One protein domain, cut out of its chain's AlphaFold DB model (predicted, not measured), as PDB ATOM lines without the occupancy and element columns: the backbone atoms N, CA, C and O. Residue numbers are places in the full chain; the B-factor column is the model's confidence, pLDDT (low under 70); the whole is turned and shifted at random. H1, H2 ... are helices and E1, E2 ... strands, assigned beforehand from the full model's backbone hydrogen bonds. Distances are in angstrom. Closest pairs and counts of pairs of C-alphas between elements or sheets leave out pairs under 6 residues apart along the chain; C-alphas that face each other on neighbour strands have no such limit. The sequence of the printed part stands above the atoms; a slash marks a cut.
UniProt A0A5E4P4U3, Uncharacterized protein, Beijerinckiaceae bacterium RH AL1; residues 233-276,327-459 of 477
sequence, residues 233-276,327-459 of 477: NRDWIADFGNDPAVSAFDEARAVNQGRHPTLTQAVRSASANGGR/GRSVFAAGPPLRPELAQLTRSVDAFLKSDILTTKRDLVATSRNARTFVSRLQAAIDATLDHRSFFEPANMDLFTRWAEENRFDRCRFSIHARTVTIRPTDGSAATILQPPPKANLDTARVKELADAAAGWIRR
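AT A GLANCE: This is residues 233 to 276 and 327 to 459 of the 477 residues of an uncharacterized protein of Beijerinckiaceae bacterium RH AL1 (UniProt A0A5E4P4U3). The model is a long rod: a small three-strand sheet with H7 over it makes one end, and a helical hairpin of H5 and the long H6 reaches to the other, where residues 358 to 365 stick out. H2, H3 and H4 cluster between the sheet and the hairpin, while H1 packs on H5 and H8 on H6. The printed part has 177 residues, mostly helix, in the order H1 H2 H3 H4 H5 H6 H7 E1 E2 E3 H8; the sheet's order is E1 E2 E3, antiparallel. It is only just loose, close to compact, with a radius of gyration of the C-alphas of 19.1 A and spans of 65 by 29 by 26 A.

HOW THE PARTS SIT: E1, residues 411 to 416, E2, residues 419 to 424, and E3, residues 431 to 433, form a meander, each strand the antiparallel neighbour of the one before. In the hairpin E1 and E2, N 414 and O 421 are 2.9 A apart, within hydrogen-bond range; in the hairpin E2 and E3, N 422 and O 431 are 2.8 A apart. H7, residues 393 to 405, is over E1 at a height over the sheet of 8.1 A and runs along the strands, at 13 degrees to E1 on the local plane. H2, residues 244 to 259, is on the sheet too, its closest C-alphas to E3 being Ala 252 and Leu 433, 6.5 A. With H2 and H7 on one face, sheet and helices make two layers. H4, residues 328 to 331, touches H2 at Val 330 and Arg 253, 5.1 A between C-alphas, and H3, residues 261 to 272, at Phe 331 and Thr 264, 5.4 A. The hub is H6, residues 360 to 390, which touches H2, H4, H5 and H8. With residues 373 to 380 alone it touches H5, residues 337 to 353, in a helical hairpin at a shallow tilt of 29 degrees; the closest C-alphas are those of Leu 337 and Ala 380, 6.2 A. H8, residues 443 to 458, touches residues 371 to 381 of H6 alone, at a steep tilt of 40 degrees, opposite ways; the closest C-alphas are those of Val 374 and Ala 453, 6.4 A. H1, residues 233 to 240, touches H5 at a shallow tilt of 19 degrees, opposite ways, with C-alphas 238 and 345 closest at 5.8 A. Every O i to N i+4 pair is within hydrogen-bond range in H1, H2, H3, H5, H7 and H8, and 26 of 27 in H6; H4 is too short for such a pair.

IN THESE COORDINATES: H1 begins at C-alpha 233 (8.356, -26.276, 49.194). H6 is 44.8 A long and ends at C-alpha 390 (16.906, -42.118, 28.042); H5 is 24.2 A, H2 22.2 A and H8 21.3 A. H8 ends at C-alpha 458 (23.986, -38.284, 57.106).

THE WHOLE: The C-alphas farthest apart, Thr 358 and Gly 427, are 65.6 A apart. Residues 277 to 326 are not printed; C-alphas 276 and 327 are 12.1 A apart across the cut. Of the links that are printed whole, none is long. Mean pLDDT of the printed part is 90.5; residues 456 to 459 are under 70.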
ATOM      1  N   ASN A 233       8.353 -25.504  50.441       93.06
ATOM      2  CA  ASN A 233       8.356 -26.276  49.194       93.06
ATOM      3  C   ASN A 233       7.008 -26.936  48.872       93.06
ATOM      4  O   ASN A 233       6.899 -27.616  47.856       93.06
ATOM      5  N   ARG A 234       5.983 -26.748  49.708       94.81
ATOM      6  CA  ARG A 234       4.698 -27.453  49.611       94.81
ATOM      7  C   ARG A 234       4.030 -27.252  48.256       94.81
ATOM      8  O   ARG A 234       3.676 -28.234  47.608       94.81
ATOM      9  N   ASP A 235       3.894 -26.003  47.821       94.75
ATOM     10  CA  ASP A 235       3.230 -25.686  46.550       94.75
ATOM     11  C   ASP A 235       4.058 -26.168  45.360       94.75
ATOM     12  O   ASP A 235       3.517 -26.755  44.433       94.75
ATOM     13  N   TRP A 236       5.388 -26.069  45.444       93.94
ATOM     14  CA  TRP A 236       6.272 -26.623  44.421       93.94
ATOM     15  C   TRP A 236       6.128 -28.149  44.281       93.94
ATOM     16  O   TRP A 236       6.086 -28.651  43.162       93.94
ATOM     17  N   ILE A 237       6.005 -28.898  45.387       92.62
ATOM     18  CA  ILE A 237       5.771 -30.355  45.350       92.62
ATOM     19  C   ILE A 237       4.415 -30.664  44.696       92.62
ATOM     20  O   ILE A 237       4.311 -31.610  43.915       92.62
ATOM     21  N   ALA A 238       3.380 -29.874  45.004       94.44
ATOM     22  CA  ALA A 238       2.056 -30.021  44.401       94.44
ATOM     23  C   ALA A 238       2.079 -29.733  42.889       94.44
ATOM     24  O   ALA A 238       1.568 -30.531  42.101       94.44
ATOM     25  N   ASP A 239       2.728 -28.643  42.483       93.94
ATOM     26  CA  ASP A 239       2.879 -28.245  41.084       93.94
ATOM     27  C   ASP A 239       3.738 -29.235  40.296       93.94
ATOM     28  O   ASP A 239       3.453 -29.508  39.130       93.94
ATOM     29  N   PHE A 240       4.741 -29.845  40.936       93.06
ATOM     30  CA  PHE A 240       5.586 -30.853  40.303       93.06
ATOM     31  C   PHE A 240       4.776 -32.061  39.810       93.06
ATOM     32  O   PHE A 240       5.021 -32.552  38.711       93.06
ATOM     33  N   GLY A 241       3.748 -32.492  40.552       93.19
ATOM     34  CA  GLY A 241       2.833 -33.552  40.103       93.19
ATOM     35  C   GLY A 241       2.060 -33.217  38.819       93.19
ATOM     36  O   GLY A 241       1.624 -34.128  38.109       93.19
ATOM     37  N   ASN A 242       1.925 -31.927  38.503       94.56
ATOM     38  CA  ASN A 242       1.264 -31.415  37.304       94.56
ATOM     39  C   ASN A 242       2.248 -31.071  36.174       94.56
ATOM     40  O   ASN A 242       1.807 -30.661  35.098       94.56
ATOM     41  N   ASP A 243       3.562 -31.243  36.371       93.75
ATOM     42  CA  ASP A 243       4.546 -30.950  35.330       93.75
ATOM     43  C   ASP A 243       4.310 -31.867  34.103       93.75
ATOM     44  O   ASP A 243       4.132 -33.090  34.239       93.75
ATOM     45  N   PRO A 244       4.310 -31.318  32.872       93.88
ATOM     46  CA  PRO A 244       4.136 -32.107  31.656       93.88
ATOM     47  C   PRO A 244       5.122 -33.278  31.517       93.88
ATOM     48  O   PRO A 244       4.774 -34.302  30.930       93.88
ATOM     49  N   ALA A 245       6.331 -33.183  32.075       92.06
ATOM     50  CA  ALA A 245       7.316 -34.258  32.036       92.06
ATOM     51  C   ALA A 245       6.954 -35.452  32.927       92.06
ATOM     52  O   ALA A 245       7.277 -36.582  32.560       92.06
ATOM     53  N   VAL A 246       6.259 -35.230  34.049       94.94
ATOM     54  CA  VAL A 246       5.719 -36.311  34.895       94.94
ATOM     55  C   VAL A 246       4.639 -37.073  34.130       94.94
ATOM     56  O   VAL A 246       4.641 -38.299  34.086       94.94
ATOM     57  N   SER A 247       3.766 -36.335  33.443       94.50
ATOM     58  CA  SER A 247       2.718 -36.898  32.581       94.50
ATOM     59  C   SER A 247       3.308 -37.747  31.454       94.50
ATOM     60  O   SER A 247       2.897 -38.886  31.254       94.50
ATOM     61  N   ALA A 248       4.320 -37.209  30.765       93.31
ATOM     62  CA  ALA A 248       5.027 -37.915  29.704       93.31
ATOM     63  C   ALA A 248       5.770 -39.156  30.223       93.31
ATOM     64  O   ALA A 248       5.831 -40.165  29.525       93.31
ATOM     65  N   PHE A 249       6.328 -39.108  31.439       95.19
ATOM     66  CA  PHE A 249       6.943 -40.278  32.074       95.19
ATOM     67  C   PHE A 249       5.921 -41.384  32.336       95.19
ATOM     68  O   PHE A 249       6.157 -42.536  31.971       95.19
ATOM     69  N   ASP A 250       4.780 -41.039  32.937       96.00
ATOM     70  CA  ASP A 250       3.725 -42.000  33.256       96.00
ATOM     71  C   ASP A 250       3.136 -42.637  31.992       96.00
ATOM     72  O   ASP A 250       2.944 -43.854  31.951       96.00
ATOM     73  N   GLU A 251       2.922 -41.844  30.938       94.50
ATOM     74  CA  GLU A 251       2.474 -42.338  29.634       94.50
ATOM     75  C   GLU A 251       3.508 -43.273  28.996       94.50
ATOM     76  O   GLU A 251       3.175 -44.407  28.647       94.50
ATOM     77  N   ALA A 252       4.775 -42.850  28.905       93.00
ATOM     78  CA  ALA A 252       5.844 -43.671  28.339       93.00
ATOM     79  C   ALA A 252       5.977 -45.004  29.085       93.00
ATOM     80  O   ALA A 252       6.121 -46.066  28.474       93.00
ATOM     81  N   ARG A 253       5.879 -44.977  30.415       94.94
ATOM     82  CA  ARG A 253       5.932 -46.173  31.250       94.94
ATOM     83  C   ARG A 253       4.731 -47.090  31.032       94.94
ATOM     84  O   ARG A 253       4.925 -48.292  30.860       94.94
ATOM     85  N   ALA A 254       3.513 -46.547  31.016       94.62
ATOM     86  CA  ALA A 254       2.294 -47.321  30.783       94.62
ATOM     87  C   ALA A 254       2.304 -47.986  29.397       94.62
ATOM     88  O   ALA A 254       2.003 -49.174  29.274       94.62
ATOM     89  N   VAL A 255       2.725 -47.247  28.366       92.31
ATOM     90  CA  VAL A 255       2.862 -47.751  26.995       92.31
ATOM     91  C   VAL A 255       3.880 -48.890  26.922       92.31
ATOM     92  O   VAL A 255       3.565 -49.941  26.362       92.31
ATOM     93  N   ASN A 256       5.069 -48.727  27.515       90.50
ATOM     94  CA  ASN A 256       6.097 -49.773  27.517       90.50
ATOM     95  C   ASN A 256       5.639 -51.033  28.264       90.50
ATOM     96  O   ASN A 256       5.774 -52.138  27.743       90.50
ATOM     97  N   GLN A 257       5.044 -50.875  29.450       92.81
ATOM     98  CA  GLN A 257       4.577 -52.006  30.256       92.81
ATOM     99  C   GLN A 257       3.423 -52.769  29.599       92.81
ATOM    100  O   GLN A 257       3.377 -53.992  29.701       92.81
ATOM    101  N   GLY A 258       2.500 -52.062  28.941       93.06
ATOM    102  CA  GLY A 258       1.333 -52.673  28.309       93.06
ATOM    103  C   GLY A 258       1.628 -53.309  26.951       93.06
ATOM    104  O   GLY A 258       1.089 -54.369  26.651       93.06
ATOM    105  N   ARG A 259       2.466 -52.672  26.121       92.88
ATOM    106  CA  ARG A 259       2.713 -53.122  24.740       92.88
ATOM    107  C   ARG A 259       3.951 -53.997  24.576       92.88
ATOM    108  O   ARG A 259       3.963 -54.824  23.675       92.88
ATOM    109  N   HIS A 260       4.965 -53.831  25.431       93.00
ATOM    110  CA  HIS A 260       6.273 -54.490  25.296       93.00
ATOM    111  C   HIS A 260       6.725 -55.118  26.628       93.00
ATOM    112  O   HIS A 260       7.717 -54.680  27.230       93.00
ATOM    113  N   PRO A 261       5.986 -56.114  27.158       93.56
ATOM    114  CA  PRO A 261       6.258 -56.680  28.476       93.56
ATOM    115  C   PRO A 261       7.600 -57.423  28.544       93.56
ATOM    116  O   PRO A 261       8.287 -57.316  29.562       93.56
ATOM    117  N   THR A 262       8.015 -58.125  27.481       94.50
ATOM    118  CA  THR A 262       9.292 -58.864  27.459       94.50
ATOM    119  C   THR A 262      10.473 -57.905  27.443       94.50
ATOM    120  O   THR A 262      11.381 -58.041  28.264       94.50
ATOM    121  N   LEU A 263      10.433 -56.893  26.570       94.44
ATOM    122  CA  LEU A 263      11.417 -55.810  26.546       94.44
ATOM    123  C   LEU A 263      11.516 -55.117  27.911       94.44
ATOM    124  O   LEU A 263      12.608 -54.956  28.458       94.44
ATOM    125  N   THR A 264      10.372 -54.758  28.498       95.06
ATOM    126  CA  THR A 264      10.318 -54.120  29.818       95.06
ATOM    127  C   THR A 264      10.948 -55.006  30.891       95.06
ATOM    128  O   THR A 264      11.738 -54.528  31.706       95.06
ATOM    129  N   GLN A 265      10.646 -56.306  30.891       95.62
ATOM    130  CA  GLN A 265      11.223 -57.250  31.841       95.62
ATOM    131  C   GLN A 265      12.741 -57.399  31.657       95.62
ATOM    132  O   GLN A 265      13.473 -57.412  32.647       95.62
ATOM    133  N   ALA A 266      13.230 -57.441  30.416       94.94
ATOM    134  CA  ALA A 266      14.660 -57.503  30.127       94.94
ATOM    135  C   ALA A 266      15.402 -56.251  30.628       94.94
ATOM    136  O   ALA A 266      16.428 -56.366  31.305       94.94
ATOM    137  N   VAL A 267      14.848 -55.053  30.395       95.06
ATOM    138  CA  VAL A 267      15.423 -53.803  30.915       95.06
ATOM    139  C   VAL A 267      15.386 -53.758  32.445       95.06
ATOM    140  O   VAL A 267      16.332 -53.278  33.074       95.06
ATOM    141  N   ARG A 268      14.332 -54.281  33.086       94.38
ATOM    142  CA  ARG A 268      14.269 -54.393  34.556       94.38
ATOM    143  C   ARG A 268      15.379 -55.284  35.102       94.38
ATOM    144  O   ARG A 268      16.051 -54.883  36.052       94.38
ATOM    145  N   SER A 269      15.617 -56.437  34.482       94.00
ATOM    146  CA  SER A 269      16.726 -57.316  34.861       94.00
ATOM    147  C   SER A 269      18.083 -56.623  34.691       94.00
ATOM    148  O   SER A 269      18.918 -56.686  35.592       94.00
ATOM    149  N   ALA A 270      18.285 -55.871  33.604       93.06
ATOM    150  CA  ALA A 270      19.488 -55.055  33.425       93.06
ATOM    151  C   ALA A 270      19.612 -53.944  34.485       93.06
ATOM    152  O   ALA A 270      20.702 -53.658  34.981       93.06
ATOM    153  N   SER A 271      18.494 -53.335  34.888       91.31
ATOM    154  CA  SER A 271      18.452 -52.265  35.893       91.31
ATOM    155  C   SER A 271      18.927 -52.725  37.267       91.31
ATOM    156  O   SER A 271      19.643 -51.979  37.935       91.31
ATOM    157  N   ALA A 272      18.583 -53.956  37.661       90.81
ATOM    158  CA  ALA A 272      19.092 -54.579  38.884       90.81
ATOM    159  C   ALA A 272      20.627 -54.723  38.867       90.81
ATOM    160  O   ALA A 272      21.268 -54.617  39.909       90.81
ATOM    161  N   ASN A 273      21.223 -54.845  37.676       91.69
ATOM    162  CA  ASN A 273      22.668 -54.920  37.446       91.69
ATOM    163  C   ASN A 273      23.290 -53.553  37.109       91.69
ATOM    164  O   ASN A 273      24.208 -53.442  36.294       91.69
ATOM    165  N   GLY A 274      22.761 -52.476  37.694       93.62
ATOM    166  CA  GLY A 274      23.278 -51.127  37.466       93.62
ATOM    167  C   GLY A 274      23.005 -50.584  36.061       93.62
ATOM    168  O   GLY A 274      23.612 -49.587  35.679       93.62
ATOM    169  N   GLY A 275      22.062 -51.173  35.320       95.12
ATOM    170  CA  GLY A 275      21.705 -50.772  33.958       95.12
ATOM    171  C   GLY A 275      22.606 -51.374  32.882       95.12
ATOM    172  O   GLY A 275      22.515 -50.948  31.736       95.12
ATOM    173  N   ARG A 276      23.480 -52.331  33.220       96.94
ATOM    174  CA  ARG A 276      24.332 -52.998  32.229       96.94
ATOM    175  C   ARG A 276      23.491 -53.855  31.293       96.94
ATOM    176  O   ARG A 276      22.810 -54.781  31.734       96.94
ATOM    177  N   GLY A 327      18.190 -43.776  31.921       94.44
ATOM    178  CA  GLY A 327      16.745 -43.632  31.741       94.44
ATOM    179  C   GLY A 327      15.942 -44.894  32.005       94.44
ATOM    180  O   GLY A 327      14.820 -45.053  31.528       94.44
ATOM    181  N   ARG A 328      16.519 -45.819  32.770       94.19
ATOM    182  CA  ARG A 328      15.932 -47.130  33.048       94.19
ATOM    183  C   ARG A 328      14.660 -47.061  33.895       94.19
ATOM    184  O   ARG A 328      13.858 -47.994  33.872       94.19
ATOM    185  N   SER A 329      14.455 -45.967  34.628       94.50
ATOM    186  CA  SER A 329      13.246 -45.729  35.429       94.50
ATOM    187  C   SER A 329      11.952 -45.808  34.608       94.50
ATOM    188  O   SER A 329      10.942 -46.276  35.133       94.50
ATOM    189  N   VAL A 330      11.998 -45.476  33.313       94.62
ATOM    190  CA  VAL A 330      10.862 -45.587  32.374       94.62
ATOM    191  C   VAL A 330      10.361 -47.031  32.247       94.62
ATOM    192  O   VAL A 330       9.178 -47.269  32.018       94.62
ATOM    193  N   PHE A 331      11.240 -48.013  32.458       94.62
ATOM    194  CA  PHE A 331      10.921 -49.440  32.379       94.62
ATOM    195  C   PHE A 331      10.722 -50.080  33.758       94.62
ATOM    196  O   PHE A 331      10.244 -51.213  33.860       94.62
ATOM    197  N   ALA A 332      11.059 -49.383  34.847       92.19
ATOM    198  CA  ALA A 332      10.984 -49.932  36.197       92.19
ATOM    199  C   ALA A 332       9.548 -50.339  36.578       92.19
ATOM    200  O   ALA A 332       8.563 -49.770  36.097       92.19
ATOM    201  N   ALA A 333       9.409 -51.308  37.484       89.44
ATOM    202  CA  ALA A 333       8.135 -51.619  38.136       89.44
ATOM    203  C   ALA A 333       7.828 -50.583  39.228       89.44
ATOM    204  O   ALA A 333       8.746 -50.045  39.843       89.44
ATOM    205  N   GLY A 334       6.552 -50.257  39.432       89.38
ATOM    206  CA  GLY A 334       6.131 -49.279  40.436       89.38
ATOM    207  C   GLY A 334       4.964 -48.401  39.983       89.38
ATOM    208  O   GLY A 334       4.597 -48.429  38.805       89.38
ATOM    209  N   PRO A 335       4.381 -47.638  40.920       92.19
ATOM    210  CA  PRO A 335       3.236 -46.787  40.641       92.19
ATOM    211  C   PRO A 335       3.619 -45.649  39.684       92.19
ATOM    212  O   PRO A 335       4.794 -45.262  39.644       92.19
ATOM    213  N   PRO A 336       2.652 -45.094  38.933       95.81
ATOM    214  CA  PRO A 336       2.859 -43.849  38.205       95.81
ATOM    215  C   PRO A 336       3.279 -42.728  39.174       95.81
ATOM    216  O   PRO A 336       2.883 -42.720  40.345       95.81
ATOM    217  N   LEU A 337       4.101 -41.795  38.703       95.88
ATOM    218  CA  LEU A 337       4.651 -40.698  39.491       95.88
ATOM    219  C   LEU A 337       3.577 -39.701  39.914       95.88
ATOM    220  O   LEU A 337       3.649 -39.182  41.024       95.88
ATOM    221  N   ARG A 338       2.560 -39.433  39.087       96.69
ATOM    222  CA  ARG A 338       1.526 -38.451  39.445       96.69
ATOM    223  C   ARG A 338       0.714 -38.858  40.693       96.69
ATOM    224  O   ARG A 338       0.627 -38.045  41.616       96.69
ATOM    225  N   PRO A 339       0.140 -40.076  40.799       96.88
ATOM    226  CA  PRO A 339      -0.513 -40.542  42.028       96.88
ATOM    227  C   PRO A 339       0.418 -40.553  43.246       96.88
ATOM    228  O   PRO A 339      -0.016 -40.209  44.347       96.88
ATOM    229  N   GLU A 340       1.684 -40.922  43.042       95.88
ATOM    230  CA  GLU A 340       2.720 -40.931  44.076       95.88
ATOM    231  C   GLU A 340       2.975 -39.516  44.617       95.88
ATOM    232  O   GLU A 340       2.885 -39.289  45.822       95.88
ATOM    233  N   LEU A 341       3.196 -38.538  43.736       95.50
ATOM    234  CA  LEU A 341       3.383 -37.132  44.098       95.50
ATOM    235  C   LEU A 341       2.143 -36.555  44.785       95.50
ATOM    236  O   LEU A 341       2.270 -35.887  45.805       95.50
ATOM    237  N   ALA A 342       0.935 -36.898  44.328       96.44
ATOM    238  CA  ALA A 342      -0.294 -36.494  45.007       96.44
ATOM    239  C   ALA A 342      -0.402 -37.086  46.429       96.44
ATOM    240  O   ALA A 342      -0.864 -36.411  47.353       96.44
ATOM    241  N   GLN A 343       0.017 -38.341  46.635       96.06
ATOM    242  CA  GLN A 343       0.088 -38.939  47.972       96.06
ATOM    243  C   GLN A 343       1.143 -38.246  48.841       96.06
ATOM    244  O   GLN A 343       0.906 -38.016  50.031       96.06
ATOM    245  N   LEU A 344       2.289 -37.901  48.256       94.44
ATOM    246  CA  LEU A 344       3.348 -37.157  48.920       94.44
ATOM    247  C   LEU A 344       2.836 -35.779  49.370       94.44
ATOM    248  O   LEU A 344       2.932 -35.479  50.558       94.44
ATOM    249  N   THR A 345       2.182 -35.000  48.507       96.31
ATOM    250  CA  THR A 345       1.581 -33.706  48.883       96.31
ATOM    251  C   THR A 345       0.588 -33.845  50.039       96.31
ATOM    252  O   THR A 345       0.670 -33.091  51.005       96.31
ATOM    253  N   ARG A 346      -0.296 -34.856  50.020       96.62
ATOM    254  CA  ARG A 346      -1.214 -35.112  51.150       96.62
ATOM    255  C   ARG A 346      -0.474 -35.440  52.446       96.62
ATOM    256  O   ARG A 346      -0.910 -35.035  53.520       96.62
ATOM    257  N   SER A 347       0.636 -36.167  52.349       94.12
ATOM    258  CA  SER A 347       1.470 -36.514  53.504       94.12
ATOM    259  C   SER A 347       2.182 -35.283  54.071       94.12
ATOM    260  O   SER A 347       2.277 -35.152  55.287       94.12
ATOM    261  N   VAL A 348       2.626 -34.360  53.209       94.44
ATOM    262  CA  VAL A 348       3.163 -33.051  53.615       94.44
ATOM    263  C   VAL A 348       2.093 -32.232  54.315       94.44
ATOM    264  O   VAL A 348       2.333 -31.755  55.417       94.44
ATOM    265  N   ASP A 349       0.903 -32.119  53.730       96.12
ATOM    266  CA  ASP A 349      -0.194 -31.360  54.332       96.12
ATOM    267  C   ASP A 349      -0.577 -31.925  55.710       96.12
ATOM    268  O   ASP A 349      -0.830 -31.164  56.641       96.12
ATOM    269  N   ALA A 350      -0.578 -33.252  55.870       94.31
ATOM    270  CA  ALA A 350      -0.810 -33.898  57.161       94.31
ATOM    271  C   ALA A 350       0.319 -33.619  58.168       94.31
ATOM    272  O   ALA A 350       0.045 -33.316  59.326       94.31
ATOM    273  N   PHE A 351       1.580 -33.677  57.731       93.31
ATOM    274  CA  PHE A 351       2.741 -33.368  58.569       93.31
ATOM    275  C   PHE A 351       2.749 -31.902  59.024       93.31
ATOM    276  O   PHE A 351       2.981 -31.615  60.195       93.31
ATOM    277  N   LEU A 352       2.447 -30.966  58.122       94.31
ATOM    278  CA  LEU A 352       2.412 -29.535  58.431       94.31
ATOM    279  C   LEU A 352       1.278 -29.164  59.395       94.31
ATOM    280  O   LEU A 352       1.416 -28.185  60.126       94.31
ATOM    281  N   LYS A 353       0.189 -29.944  59.401       94.44
ATOM    282  CA  LYS A 353      -0.955 -29.794  60.313       94.44
ATOM    283  C   LYS A 353      -0.791 -30.530  61.643       94.44
ATOM    284  O   LYS A 353      -1.602 -30.308  62.533       94.44
ATOM    285  N   SER A 354       0.179 -31.439  61.770       90.25
ATOM    286  CA  SER A 354       0.341 -32.210  63.003       90.25
ATOM    287  C   SER A 354       0.834 -31.320  64.142       90.25
ATOM    288  O   SER A 354       1.781 -30.552  63.962       90.25
ATOM    289  N   ASP A 355       0.203 -31.444  65.310       88.56
ATOM    290  CA  ASP A 355       0.630 -30.743  66.517       88.56
ATOM    291  C   ASP A 355       2.033 -31.168  66.962       88.56
ATOM    292  O   ASP A 355       2.539 -32.250  66.642       88.56
ATOM    293  N   ILE A 356       2.671 -30.299  67.750       73.38
ATOM    294  CA  ILE A 356       4.010 -30.539  68.285       73.38
ATOM    295  C   ILE A 356       3.977 -31.775  69.190       73.38
ATOM    296  O   ILE A 356       3.442 -31.765  70.297       73.38
ATOM    297  N   LEU A 357       4.615 -32.839  68.712       79.25
ATOM    298  CA  LEU A 357       4.666 -34.137  69.372       79.25
ATOM    299  C   LEU A 357       5.357 -34.043  70.737       79.25
ATOM    300  O   LEU A 357       6.449 -33.481  70.876       79.25
ATOM    301  N   THR A 358       4.736 -34.639  71.753       74.62
ATOM    302  CA  THR A 358       5.219 -34.578  73.138       74.62
ATOM    303  C   THR A 358       6.085 -35.778  73.511       74.62
ATOM    304  O   THR A 358       7.018 -35.633  74.306       74.62
ATOM    305  N   THR A 359       5.843 -36.955  72.917       86.81
ATOM    306  CA  THR A 359       6.536 -38.191  73.301       86.81
ATOM    307  C   THR A 359       7.736 -38.509  72.408       86.81
ATOM    308  O   THR A 359       7.754 -38.250  71.205       86.81
ATOM    309  N   LYS A 360       8.758 -39.158  72.986       85.06
ATOM    310  CA  LYS A 360       9.934 -39.634  72.234       85.06
ATOM    311  C   LYS A 360       9.554 -40.589  71.096       85.06
ATOM    312  O   LYS A 360      10.168 -40.540  70.034       85.06
ATOM    313  N   ARG A 361       8.579 -41.477  71.324       86.75
ATOM    314  CA  ARG A 361       8.147 -42.467  70.326       86.75
ATOM    315  C   ARG A 361       7.611 -41.764  69.083       86.75
ATOM    316  O   ARG A 361       8.013 -42.123  67.978       86.75
ATOM    317  N   ASP A 362       6.788 -40.741  69.280       86.88
ATOM    318  CA  ASP A 362       6.169 -40.002  68.183       86.88
ATOM    319  C   ASP A 362       7.207 -39.165  67.435       86.88
ATOM    320  O   ASP A 362       7.244 -39.192  66.210       86.88
ATOM    321  N   LEU A 363       8.137 -38.517  68.147       86.44
ATOM    322  CA  LEU A 363       9.252 -37.790  67.525       86.44
ATOM    323  C   LEU A 363      10.098 -38.693  66.605       86.44
ATOM    324  O   LEU A 363      10.462 -38.309  65.489       86.44
ATOM    325  N   VAL A 364      10.395 -39.918  67.050       85.00
ATOM    326  CA  VAL A 364      11.151 -40.904  66.260       85.00
ATOM    327  C   VAL A 364      10.333 -41.411  65.071       85.00
ATOM    328  O   VAL A 364      10.852 -41.491  63.958       85.00
ATOM    329  N   ALA A 365       9.057 -41.739  65.275       87.38
ATOM    330  CA  ALA A 365       8.184 -42.207  64.201       87.38
ATOM    331  C   ALA A 365       8.008 -41.135  63.114       87.38
ATOM    332  O   ALA A 365       8.201 -41.405  61.930       87.38
ATOM    333  N   THR A 366       7.737 -39.898  63.517       87.38
ATOM    334  CA  THR A 366       7.516 -38.772  62.610       87.38
ATOM    335  C   THR A 366       8.783 -38.383  61.859       87.38
ATOM    336  O   THR A 366       8.731 -38.161  60.650       87.38
ATOM    337  N   SER A 367       9.951 -38.396  62.511       84.94
ATOM    338  CA  SER A 367      11.225 -38.169  61.813       84.94
ATOM    339  C   SER A 367      11.549 -39.280  60.807       84.94
ATOM    340  O   SER A 367      12.038 -38.996  59.711       84.94
ATOM    341  N   ARG A 368      11.225 -40.543  61.119       86.94
ATOM    342  CA  ARG A 368      11.351 -41.659  60.170       86.94
ATOM    343  C   ARG A 368      10.424 -41.483  58.968       86.94
ATOM    344  O   ARG A 368      10.883 -41.619  57.837       86.94
ATOM    345  N   ASN A 369       9.162 -41.129  59.205       87.75
ATOM    346  CA  ASN A 369       8.182 -40.885  58.147       87.75
ATOM    347  C   ASN A 369       8.614 -39.729  57.238       87.75
ATOM    348  O   ASN A 369       8.562 -39.864  56.018       87.75
ATOM    349  N   ALA A 370       9.123 -38.636  57.812       85.94
ATOM    350  CA  ALA A 370       9.658 -37.518  57.043       85.94
ATOM    351  C   ALA A 370      10.883 -37.920  56.202       85.94
ATOM    352  O   ALA A 370      10.986 -37.532  55.042       85.94
ATOM    353  N   ARG A 371      11.788 -38.762  56.717       83.94
ATOM    354  CA  ARG A 371      12.907 -39.304  55.917       83.94
ATOM    355  C   ARG A 371      12.419 -40.157  54.749       83.94
ATOM    356  O   ARG A 371      12.897 -39.988  53.630       83.94
ATOM    357  N   THR A 372      11.463 -41.051  54.997       89.44
ATOM    358  CA  THR A 372      10.840 -41.857  53.940       89.44
ATOM    359  C   THR A 372      10.173 -40.967  52.897       89.44
ATOM    360  O   THR A 372      10.332 -41.219  51.706       89.44
ATOM    361  N   PHE A 373       9.494 -39.900  53.323       89.94
ATOM    362  CA  PHE A 373       8.926 -38.904  52.423       89.94
ATOM    363  C   PHE A 373       9.995 -38.309  51.505       89.94
ATOM    364  O   PHE A 373       9.841 -38.371  50.286       89.94
ATOM    365  N   VAL A 374      11.094 -37.782  52.059       86.38
ATOM    366  CA  VAL A 374      12.077 -37.109  51.204       86.38
ATOM    367  C   VAL A 374      12.771 -38.095  50.267       86.38
ATOM    368  O   VAL A 374      13.003 -37.777  49.107       86.38
ATOM    369  N   SER A 375      13.024 -39.324  50.722       87.81
ATOM    370  CA  SER A 375      13.559 -40.373  49.851       87.81
ATOM    371  C   SER A 375      12.624 -40.696  48.679       87.81
ATOM    372  O   SER A 375      13.107 -40.942  47.577       87.81
ATOM    373  N   ARG A 376      11.303 -40.711  48.899       92.50
ATOM    374  CA  ARG A 376      10.307 -40.947  47.840       92.50
ATOM    375  C   ARG A 376      10.221 -39.766  46.878       92.50
ATOM    376  O   ARG A 376      10.212 -39.975  45.669       92.50
ATOM    377  N   LEU A 377      10.227 -38.537  47.401       90.38
ATOM    378  CA  LEU A 377      10.267 -37.325  46.583       90.38
ATOM    379  C   LEU A 377      11.525 -37.293  45.704       90.38
ATOM    380  O   LEU A 377      11.420 -37.063  44.503       90.38
ATOM    381  N   GLN A 378      12.692 -37.611  46.273       88.38
ATOM    382  CA  GLN A 378      13.944 -37.718  45.524       88.38
ATOM    383  C   GLN A 378      13.844 -38.761  44.408       88.38
ATOM    384  O   GLN A 378      14.191 -38.465  43.272       88.38
ATOM    385  N   ALA A 379      13.313 -39.951  44.703       91.25
ATOM    386  CA  ALA A 379      13.146 -40.998  43.699       91.25
ATOM    387  C   ALA A 379      12.214 -40.574  42.547       91.25
ATOM    388  O   ALA A 379      12.481 -40.910  41.394       91.25
ATOM    389  N   ALA A 380      11.146 -39.820  42.833       92.62
ATOM    390  CA  ALA A 380      10.252 -39.285  41.805       92.62
ATOM    391  C   ALA A 380      10.948 -38.241  40.916       92.62
ATOM    392  O   ALA A 380      10.782 -38.239  39.691       92.62
ATOM    393  N   ILE A 381      11.761 -37.374  41.523       89.88
ATOM    394  CA  ILE A 381      12.561 -36.397  40.787       89.88
ATOM    395  C   ILE A 381      13.613 -37.097  39.921       89.88
ATOM    396  O   ILE A 381      13.694 -36.825  38.723       89.88
ATOM    397  N   ASP A 382      14.364 -38.034  40.499       90.12
ATOM    398  CA  ASP A 382      15.380 -38.810  39.792       90.12
ATOM    399  C   ASP A 382      14.764 -39.574  38.621       90.12
ATOM    400  O   ASP A 382      15.319 -39.537  37.532       90.12
ATOM    401  N   ALA A 383      13.589 -40.190  38.790       92.62
ATOM    402  CA  ALA A 383      12.879 -40.861  37.700       92.62
ATOM    403  C   ALA A 383      12.511 -39.894  36.557       92.62
ATOM    404  O   ALA A 383      12.682 -40.216  35.381       92.62
ATOM    405  N   THR A 384      12.066 -38.680  36.893       91.12
ATOM    406  CA  THR A 384      11.711 -37.654  35.898       91.12
ATOM    407  C   THR A 384      12.942 -37.131  35.149       91.12
ATOM    408  O   THR A 384      12.878 -36.867  33.945       91.12
ATOM    409  N   LEU A 385      14.082 -36.992  35.833       89.75
ATOM    410  CA  LEU A 385      15.351 -36.590  35.217       89.75
ATOM    411  C   LEU A 385      15.965 -37.719  34.382       89.75
ATOM    412  O   LEU A 385      16.380 -37.484  33.249       89.75
ATOM    413  N   ASP A 386      15.969 -38.940  34.909       91.81
ATOM    414  CA  ASP A 386      16.469 -40.148  34.252       91.81
ATOM    415  C   ASP A 386      15.712 -40.391  32.936       91.81
ATOM    416  O   ASP A 386      16.337 -40.662  31.909       91.81
ATOM    417  N   HIS A 387      14.393 -40.148  32.900       93.06
ATOM    418  CA  HIS A 387      13.591 -40.174  31.672       93.06
ATOM    419  C   HIS A 387      14.211 -39.366  30.526       93.06
ATOM    420  O   HIS A 387      14.235 -39.820  29.387       93.06
ATOM    421  N   ARG A 388      14.757 -38.177  30.803       91.75
ATOM    422  CA  ARG A 388      15.399 -37.350  29.770       91.75
ATOM    423  C   ARG A 388      16.699 -37.963  29.275       91.75
ATOM    424  O   ARG A 388      16.965 -37.904  28.075       91.75
ATOM    425  N   SER A 389      17.478 -38.552  30.178       94.06
ATOM    426  CA  SER A 389      18.719 -39.238  29.827       94.06
ATOM    427  C   SER A 389      18.482 -40.483  28.975       94.06
ATOM    428  O   SER A 389      19.374 -40.854  28.215       94.06
ATOM    429  N   PHE A 390      17.280 -41.080  29.007       95.75
ATOM    430  CA  PHE A 390      16.906 -42.118  28.042       95.75
ATOM    431  C   PHE A 390      17.055 -41.623  26.592       95.75
ATOM    432  O   PHE A 390      17.633 -42.317  25.758       95.75
ATOM    433  N   PHE A 391      16.580 -40.402  26.322       95.12
ATOM    434  CA  PHE A 391      16.509 -39.781  24.993       95.12
ATOM    435  C   PHE A 391      17.765 -38.987  24.600       95.12
ATOM    436  O   PHE A 391      17.720 -38.110  23.721       95.12
ATOM    437  N   GLU A 392      18.892 -39.241  25.264       95.44
ATOM    438  CA  GLU A 392      20.205 -38.835  24.768       95.44
ATOM    439  C   GLU A 392      20.550 -39.689  23.531       95.44
ATOM    440  O   GLU A 392      20.364 -40.906  23.583       95.44
ATOM    441  N   PRO A 393      21.047 -39.105  22.418       96.31
ATOM    442  CA  PRO A 393      21.294 -39.842  21.170       96.31
ATOM    443  C   PRO A 393      22.092 -41.137  21.360       96.31
ATOM    444  O   PRO A 393      21.628 -42.204  20.974       96.31
ATOM    445  N   ALA A 394      23.216 -41.063  22.079       96.44
ATOM    446  CA  ALA A 394      24.063 -42.222  22.353       96.44
ATOM    447  C   ALA A 394      23.345 -43.328  23.151       96.44
ATOM    448  O   ALA A 394      23.610 -44.510  22.945       96.44
ATOM    449  N   ASN A 395      22.433 -42.959  24.056       97.38
ATOM    450  CA  ASN A 395      21.689 -43.917  24.870       97.38
ATOM    451  C   ASN A 395      20.557 -44.584  24.070       97.38
ATOM    452  O   ASN A 395      20.332 -45.782  24.222       97.38
ATOM    453  N   MET A 396      19.895 -43.844  23.173       96.94
ATOM    454  CA  MET A 396      18.919 -44.418  22.240       96.94
ATOM    455  C   MET A 396      19.582 -45.369  21.240       96.94
ATOM    456  O   MET A 396      19.035 -46.443  20.991       96.94
ATOM    457  N   ASP A 397      20.752 -45.007  20.701       97.12
ATOM    458  CA  ASP A 397      21.529 -45.860  19.790       97.12
ATOM    459  C   ASP A 397      21.924 -47.172  20.475       97.12
ATOM    460  O   ASP A 397      21.733 -48.256  19.919       97.12
ATOM    461  N   LEU A 398      22.424 -47.073  21.713       97.38
ATOM    462  CA  LEU A 398      22.736 -48.218  22.562       97.38
ATOM    463  C   LEU A 398      21.503 -49.107  22.785       97.38
ATOM    464  O   LEU A 398      21.567 -50.314  22.554       97.38
ATOM    465  N   PHE A 399      20.385 -48.515  23.215       97.31
ATOM    466  CA  PHE A 399      19.143 -49.235  23.493       97.31
ATOM    467  C   PHE A 399      18.601 -49.953  22.254       97.31
ATOM    468  O   PHE A 399      18.255 -51.128  22.332       97.31
ATOM    469  N   THR A 400      18.558 -49.263  21.113       96.75
ATOM    470  CA  THR A 400      18.040 -49.791  19.842       96.75
ATOM    471  C   THR A 400      18.878 -50.977  19.382       96.75
ATOM    472  O   THR A 400      18.325 -52.046  19.144       96.75
ATOM    473  N   ARG A 401      20.213 -50.837  19.360       96.81
ATOM    474  CA  ARG A 401      21.126 -51.925  18.982       96.81
ATOM    475  C   ARG A 401      20.970 -53.139  19.893       96.81
ATOM    476  O   ARG A 401      20.802 -54.254  19.415       96.81
ATOM    477  N   TRP A 402      20.968 -52.913  21.207       97.31
ATOM    478  CA  TRP A 402      20.775 -53.981  22.186       97.31
ATOM    479  C   TRP A 402      19.428 -54.695  22.006       97.31
ATOM    480  O   TRP A 402      19.368 -55.926  22.071       97.31
ATOM    481  N   ALA A 403      18.351 -53.943  21.770       95.94
ATOM    482  CA  ALA A 403      17.018 -54.504  21.610       95.94
ATOM    483  C   ALA A 403      16.869 -55.301  20.300       95.94
ATOM    484  O   ALA A 403      16.245 -56.363  20.303       95.94
ATOM    485  N   GLU A 404      17.475 -54.826  19.208       95.31
ATOM    486  CA  GLU A 404      17.513 -55.528  17.920       95.31
ATOM    487  C   GLU A 404      18.304 -56.835  17.995       95.31
ATOM    488  O   GLU A 404      17.827 -57.872  17.529       95.31
ATOM    489  N   GLU A 405      19.479 -56.815  18.627       95.56
ATOM    490  CA  GLU A 405      20.328 -58.002  18.770       95.56
ATOM    491  C   GLU A 405      19.664 -59.092  19.622       95.56
ATOM    492  O   GLU A 405      19.770 -60.277  19.306       95.56
ATOM    493  N   ASN A 406      18.894 -58.708  20.644       94.94
ATOM    494  CA  ASN A 406      18.128 -59.644  21.473       94.94
ATOM    495  C   ASN A 406      16.748 -60.014  20.891       94.94
ATOM    496  O   ASN A 406      16.065 -60.877  21.442       94.94
ATOM    497  N   ARG A 407      16.329 -59.391  19.778       93.44
ATOM    498  CA  ARG A 407      15.072 -59.676  19.058       93.44
ATOM    499  C   ARG A 407      13.820 -59.654  19.949       93.44
ATOM    500  O   ARG A 407      12.914 -60.476  19.772       93.44
ATOM    501  N   PHE A 408      13.752 -58.723  20.904       92.69
ATOM    502  CA  PHE A 408      12.618 -58.645  21.831       92.69
ATOM    503  C   PHE A 408      11.293 -58.435  21.094       92.69
ATOM    504  O   PHE A 408      11.204 -57.624  20.172       92.69
ATOM    505  N   ASP A 409      10.270 -59.184  21.513       87.06
ATOM    506  CA  ASP A 409       8.874 -59.039  21.076       87.06
ATOM    507  C   ASP A 409       8.672 -59.056  19.549       87.06
ATOM    508  O   ASP A 409       7.686 -58.530  19.038       87.06
ATOM    509  N   ARG A 410       9.617 -59.648  18.798       92.75
ATOM    510  CA  ARG A 410       9.650 -59.604  17.326       92.75
ATOM    511  C   ARG A 410       9.437 -58.177  16.799       92.75
ATOM    512  O   ARG A 410       8.668 -57.949  15.869       92.75
ATOM    513  N   CYS A 411      10.094 -57.207  17.419       94.44
ATOM    514  CA  CYS A 411      10.024 -55.810  17.021       94.44
ATOM    515  C   CYS A 411      11.281 -55.385  16.256       94.44
ATOM    516  O   CYS A 411      12.374 -55.910  16.462       94.44
ATOM    517  N   ARG A 412      11.119 -54.403  15.368       96.00
ATOM    518  CA  ARG A 412      12.205 -53.606  14.793       96.00
ATOM    519  C   ARG A 412      12.252 -52.261  15.495       96.00
ATOM    520  O   ARG A 412      11.199 -51.681  15.769       96.00
ATOM    521  N   PHE A 413      13.451 -51.757  15.739       96.62
ATOM    522  CA  PHE A 413      13.655 -50.517  16.469       96.62
ATOM    523  C   PHE A 413      14.308 -49.500  15.531       96.62
ATOM    524  O   PHE A 413      15.217 -49.824  14.781       96.62
ATOM    525  N   SER A 414      13.832 -48.258  15.514       96.00
ATOM    526  CA  SER A 414      14.479 -47.203  14.726       96.00
ATOM    527  C   SER A 414      14.431 -45.863  15.441       96.00
ATOM    528  O   SER A 414      13.460 -45.554  16.129       96.00
ATOM    529  N   ILE A 415      15.464 -45.043  15.251       96.25
ATOM    530  CA  ILE A 415      15.596 -43.744  15.925       96.25
ATOM    531  C   ILE A 415      15.355 -42.629  14.919       96.25
ATOM    532  O   ILE A 415      16.055 -42.557  13.910       96.25
ATOM    533  N   HIS A 416      14.363 -41.769  15.153       94.81
ATOM    534  CA  HIS A 416      14.027 -40.646  14.268       94.81
ATOM    535  C   HIS A 416      13.815 -39.382  15.108       94.81
ATOM    536  O   HIS A 416      12.934 -39.359  15.962       94.81
ATOM    537  N   ALA A 417      14.614 -38.328  14.898       88.56
ATOM    538  CA  ALA A 417      14.463 -37.029  15.579       88.56
ATOM    539  C   ALA A 417      14.289 -37.125  17.116       88.56
ATOM    540  O   ALA A 417      13.435 -36.464  17.700       88.56
ATOM    541  N   ARG A 418      15.116 -37.956  17.771       92.25
ATOM    542  CA  ARG A 418      15.065 -38.273  19.217       92.25
ATOM    543  C   ARG A 418      13.855 -39.078  19.693       92.25
ATOM    544  O   ARG A 418      13.597 -39.126  20.889       92.25
ATOM    545  N   THR A 419      13.134 -39.718  18.785       93.94
ATOM    546  CA  THR A 419      12.101 -40.699  19.121       93.94
ATOM    547  C   THR A 419      12.607 -42.102  18.828       93.94
ATOM    548  O   THR A 419      13.376 -42.290  17.881       93.94
ATOM    549  N   VAL A 420      12.166 -43.081  19.617       95.06
ATOM    550  CA  VAL A 420      12.390 -44.504  19.333       95.06
ATOM    551  C   VAL A 420      11.078 -45.083  18.821       95.06
ATOM    552  O   VAL A 420      10.076 -45.101  19.532       95.06
ATOM    553  N   THR A 421      11.076 -45.538  17.574       96.38
ATOM    554  CA  THR A 421       9.941 -46.232  16.967       96.38
ATOM    555  C   THR A 421      10.145 -47.730  17.118       96.38
ATOM    556  O   THR A 421      11.130 -48.275  16.628       96.38
ATOM    557  N   ILE A 422       9.194 -48.394  17.764       95.81
ATOM    558  CA  ILE A 422       9.145 -49.842  17.947       95.81
ATOM    559  C   ILE A 422       8.056 -50.369  17.013       95.81
ATOM    560  O   ILE A 422       6.869 -50.111  17.233       95.81
ATOM    561  N   ARG A 423       8.452 -51.055  15.937       96.25
ATOM    562  CA  ARG A 423       7.535 -51.643  14.952       96.25
ATOM    563  C   ARG A 423       7.468 -53.158  15.121       96.25
ATOM    564  O   ARG A 423       8.458 -53.823  14.815       96.25
ATOM    565  N   PRO A 424       6.327 -53.715  15.535       94.69
ATOM    566  CA  PRO A 424       6.106 -55.156  15.501       94.69
ATOM    567  C   PRO A 424       6.261 -55.719  14.080       94.69
ATOM    568  O   PRO A 424       5.840 -55.095  13.103       94.69
ATOM    569  N   THR A 425       6.868 -56.899  13.931       94.44
ATOM    570  CA  THR A 425       7.045 -57.536  12.609       94.44
ATOM    571  C   THR A 425       5.749 -58.090  12.021       94.44
ATOM    572  O   THR A 425       5.717 -58.410  10.838       94.44
ATOM    573  N   ASP A 426       4.697 -58.224  12.830       93.50
ATOM    574  CA  ASP A 426       3.375 -58.691  12.395       93.50
ATOM    575  C   ASP A 426       2.538 -57.601  11.695       93.50
ATOM    576  O   ASP A 426       1.430 -57.872  11.238       93.50
ATOM    577  N   GLY A 427       3.070 -56.377  11.588       93.31
ATOM    578  CA  GLY A 427       2.406 -55.242  10.949       93.31
ATOM    579  C   GLY A 427       1.457 -54.463  11.863       93.31
ATOM    580  O   GLY A 427       0.817 -53.522  11.393       93.31
ATOM    581  N   SER A 428       1.365 -54.807  13.151       93.12
ATOM    582  CA  SER A 428       0.582 -54.028  14.112       93.12
ATOM    583  C   SER A 428       1.153 -52.616  14.328       93.12
ATOM    584  O   SER A 428       2.275 -52.284  13.931       93.12
ATOM    585  N   ALA A 429       0.330 -51.733  14.905       93.38
ATOM    586  CA  ALA A 429       0.642 -50.313  15.009       93.38
ATOM    587  C   ALA A 429       1.957 -50.065  15.768       93.38
ATOM    588  O   ALA A 429       2.157 -50.535  16.891       93.38
ATOM    589  N   ALA A 430       2.833 -49.266  15.158       93.88
ATOM    590  CA  ALA A 430       4.094 -48.876  15.765       93.88
ATOM    591  C   ALA A 430       3.868 -48.145  17.098       93.88
ATOM    592  O   ALA A 430       2.950 -47.336  17.246       93.88
ATOM    593  N   THR A 431       4.740 -48.401  18.066       93.88
ATOM    594  CA  THR A 431       4.812 -47.628  19.306       93.88
ATOM    595  C   THR A 431       5.920 -46.598  19.172       93.88
ATOM    596  O   THR A 431       7.034 -46.943  18.789       93.88
ATOM    597  N   ILE A 432       5.624 -45.335  19.470       93.81
ATOM    598  CA  ILE A 432       6.596 -44.246  19.383       93.81
ATOM    599  C   ILE A 432       6.883 -43.773  20.802       93.81
ATOM    600  O   ILE A 432       6.002 -43.239  21.469       93.81
ATOM    601  N   LEU A 433       8.117 -43.967  21.255       91.75
ATOM    602  CA  LEU A 433       8.610 -43.372  22.489       91.75
ATOM    603  C   LEU A 433       9.125 -41.976  22.162       91.75
ATOM    604  O   LEU A 433      10.071 -41.825  21.383       91.75
ATOM    605  N   GLN A 434       8.480 -40.963  22.730       91.56
ATOM    606  CA  GLN A 434       8.807 -39.562  22.499       91.56
ATOM    607  C   GLN A 434       9.545 -38.971  23.698       91.56
ATOM    608  O   GLN A 434       9.228 -39.330  24.835       91.56
ATOM    609  N   PRO A 435      10.506 -38.057  23.469       89.19
ATOM    610  CA  PRO A 435      11.174 -37.380  24.563       89.19
ATOM    611  C   PRO A 435      10.144 -36.593  25.373       89.19
ATOM    612  O   PRO A 435       9.244 -35.986  24.783       89.19
ATOM    613  N   PRO A 436      10.268 -36.554  26.712       88.19
ATOM    614  CA  PRO A 436       9.385 -35.722  27.502       88.19
ATOM    615  C   PRO A 436       9.550 -34.257  27.073       88.19
ATOM    616  O   PRO A 436      10.650 -33.849  26.668       88.19
ATOM    617  N   PRO A 437       8.499 -33.430  27.210       87.19
ATOM    618  CA  PRO A 437       8.654 -31.990  27.083       87.19
ATOM    619  C   PRO A 437       9.746 -31.513  28.044       87.19
ATOM    620  O   PRO A 437      10.078 -32.175  29.036       87.19
ATOM    621  N   LYS A 438      10.324 -30.341  27.767       83.06
ATOM    622  CA  LYS A 438      11.277 -29.718  28.686       83.06
ATOM    623  C   LYS A 438      10.540 -29.382  29.992       83.06
ATOM    624  O   LYS A 438      10.002 -28.298  30.123       83.06
ATOM    625  N   ALA A 439      10.518 -30.331  30.933       77.69
ATOM    626  CA  ALA A 439      10.180 -30.128  32.343       77.69
ATOM    627  C   ALA A 439      10.700 -28.778  32.841       77.69
ATOM    628  O   ALA A 439      11.896 -28.476  32.690       77.69
ATOM    629  N   ASN A 440       9.821 -28.035  33.498       79.94
ATOM    630  CA  ASN A 440      10.160 -26.809  34.206       79.94
ATOM    631  C   ASN A 440      10.648 -27.161  35.616       79.94
ATOM    632  O   ASN A 440      10.271 -26.555  36.614       79.94
ATOM    633  N   LEU A 441      11.501 -28.185  35.686       76.69
ATOM    634  CA  LEU A 441      12.132 -28.625  36.911       76.69
ATOM    635  C   LEU A 441      13.229 -27.634  37.278       76.69
ATOM    636  O   LEU A 441      14.271 -27.574  36.621       76.69
ATOM    637  N   ASP A 442      12.995 -26.886  38.350       81.62
ATOM    638  CA  ASP A 442      14.035 -26.140  39.042       81.62
ATOM    639  C   ASP A 442      14.990 -27.138  39.718       81.62
ATOM    640  O   ASP A 442      14.790 -27.583  40.850       81.62
ATOM    641  N   THR A 443      16.026 -27.542  38.983       74.19
ATOM    642  CA  THR A 443      17.036 -28.491  39.464       74.19
ATOM    643  C   THR A 443      17.817 -27.956  40.663       74.19
ATOM    644  O   THR A 443      18.363 -28.757  41.422       74.19
ATOM    645  N   ALA A 444      17.851 -26.633  40.877       81.88
ATOM    646  CA  ALA A 444      18.467 -26.042  42.057       81.88
ATOM    647  C   ALA A 444      17.613 -26.300  43.304       81.88
ATOM    648  O   ALA A 444      18.155 -26.771  44.301       81.88
ATOM    649  N   ARG A 445      16.287 -26.112  43.228       81.31
ATOM    650  CA  ARG A 445      15.358 -26.471  44.322       81.31
ATOM    651  C   ARG A 445      15.353 -27.959  44.631       81.31
ATOM    652  O   ARG A 445      15.374 -28.353  45.793       81.31
ATOM    653  N   VAL A 446      15.380 -28.793  43.592       73.25
ATOM    654  CA  VAL A 446      15.544 -30.247  43.740       73.25
ATOM    655  C   VAL A 446      16.804 -30.558  44.536       73.25
ATOM    656  O   VAL A 446      16.757 -31.312  45.502       73.25
ATOM    657  N   LYS A 447      17.933 -29.967  44.134       77.31
ATOM    658  CA  LYS A 447      19.216 -30.182  44.793       77.31
ATOM    659  C   LYS A 447      19.214 -29.640  46.221       77.31
ATOM    660  O   LYS A 447      19.767 -30.290  47.092       77.31
ATOM    661  N   GLU A 448      18.566 -28.509  46.485       82.69
ATOM    662  CA  GLU A 448      18.401 -27.962  47.837       82.69
ATOM    663  C   GLU A 448      17.620 -28.926  48.742       82.69
ATOM    664  O   GLU A 448      18.069 -29.232  49.845       82.69
ATOM    665  N   LEU A 449      16.496 -29.464  48.260       78.00
ATOM    666  CA  LEU A 449      15.705 -30.469  48.976       78.00
ATOM    667  C   LEU A 449      16.503 -31.753  49.211       78.00
ATOM    668  O   LEU A 449      16.498 -32.287  50.323       78.00
ATOM    669  N   ALA A 450      17.220 -32.219  48.187       72.38
ATOM    670  CA  ALA A 450      18.079 -33.392  48.246       72.38
ATOM    671  C   ALA A 450      19.228 -33.210  49.243       72.38
ATOM    672  O   ALA A 450      19.487 -34.098  50.050       72.38
ATOM    673  N   ASP A 451      19.905 -32.062  49.216       79.12
ATOM    674  CA  ASP A 451      21.042 -31.738  50.077       79.12
ATOM    675  C   ASP A 451      20.585 -31.533  51.522       79.12
ATOM    676  O   ASP A 451      21.226 -32.045  52.445       79.12
ATOM    677  N   ALA A 452      19.441 -30.869  51.729       76.19
ATOM    678  CA  ALA A 452      18.797 -30.793  53.032       76.19
ATOM    679  C   ALA A 452      18.557 -32.215  53.554       76.19
ATOM    680  O   ALA A 452      19.089 -32.589  54.597       76.19
ATOM    681  N   ALA A 453      17.852 -33.053  52.789       70.31
ATOM    682  CA  ALA A 453      17.559 -34.444  53.132       70.31
ATOM    683  C   ALA A 453      18.797 -35.299  53.385       70.31
ATOM    684  O   ALA A 453      18.844 -36.053  54.356       70.31
ATOM    685  N   ALA A 454      19.814 -35.178  52.539       71.62
ATOM    686  CA  ALA A 454      21.068 -35.896  52.668       71.62
ATOM    687  C   ALA A 454      21.812 -35.452  53.928       71.62
ATOM    688  O   ALA A 454      22.336 -36.306  54.640       71.62
ATOM    689  N   GLY A 455      21.801 -34.160  54.261       75.38
ATOM    690  CA  GLY A 455      22.281 -33.649  55.544       75.38
ATOM    691  C   GLY A 455      21.557 -34.290  56.733       75.38
ATOM    692  O   GLY A 455      22.194 -34.641  57.724       75.38
ATOM    693  N   TRP A 456      20.249 -34.543  56.614       69.62
ATOM    694  CA  TRP A 456      19.433 -35.206  57.642       69.62
ATOM    695  C   TRP A 456      19.648 -36.719  57.754       69.62
ATOM    696  O   TRP A 456      19.557 -37.274  58.854       69.62
ATOM    697  N   ILE A 457      19.901 -37.392  56.627       65.19
ATOM    698  CA  ILE A 457      20.214 -38.829  56.565       65.19
ATOM    699  C   ILE A 457      21.635 -39.075  57.078       65.19
ATOM    700  O   ILE A 457      21.877 -40.058  57.773       65.19
ATOM    701  N   ARG A 458      22.570 -38.178  56.741       65.88
ATOM    702  CA  ARG A 458      23.986 -38.284  57.106       65.88
ATOM    703  C   ARG A 458      24.315 -37.741  58.479       65.88
ATOM    704  O   ARG A 458      25.383 -38.104  58.957       65.88
ATOM    705  N   ARG A 459      23.469 -36.904  59.106       63.44
ATOM    706  CA  ARG A 459      23.572 -36.648  60.549       63.44
ATOM    707  C   ARG A 459      23.497 -38.021  61.194       63.44
ATOM    708  O   ARG A 459      22.408 -38.607  61.190       63.44
TER     709      ARG A 459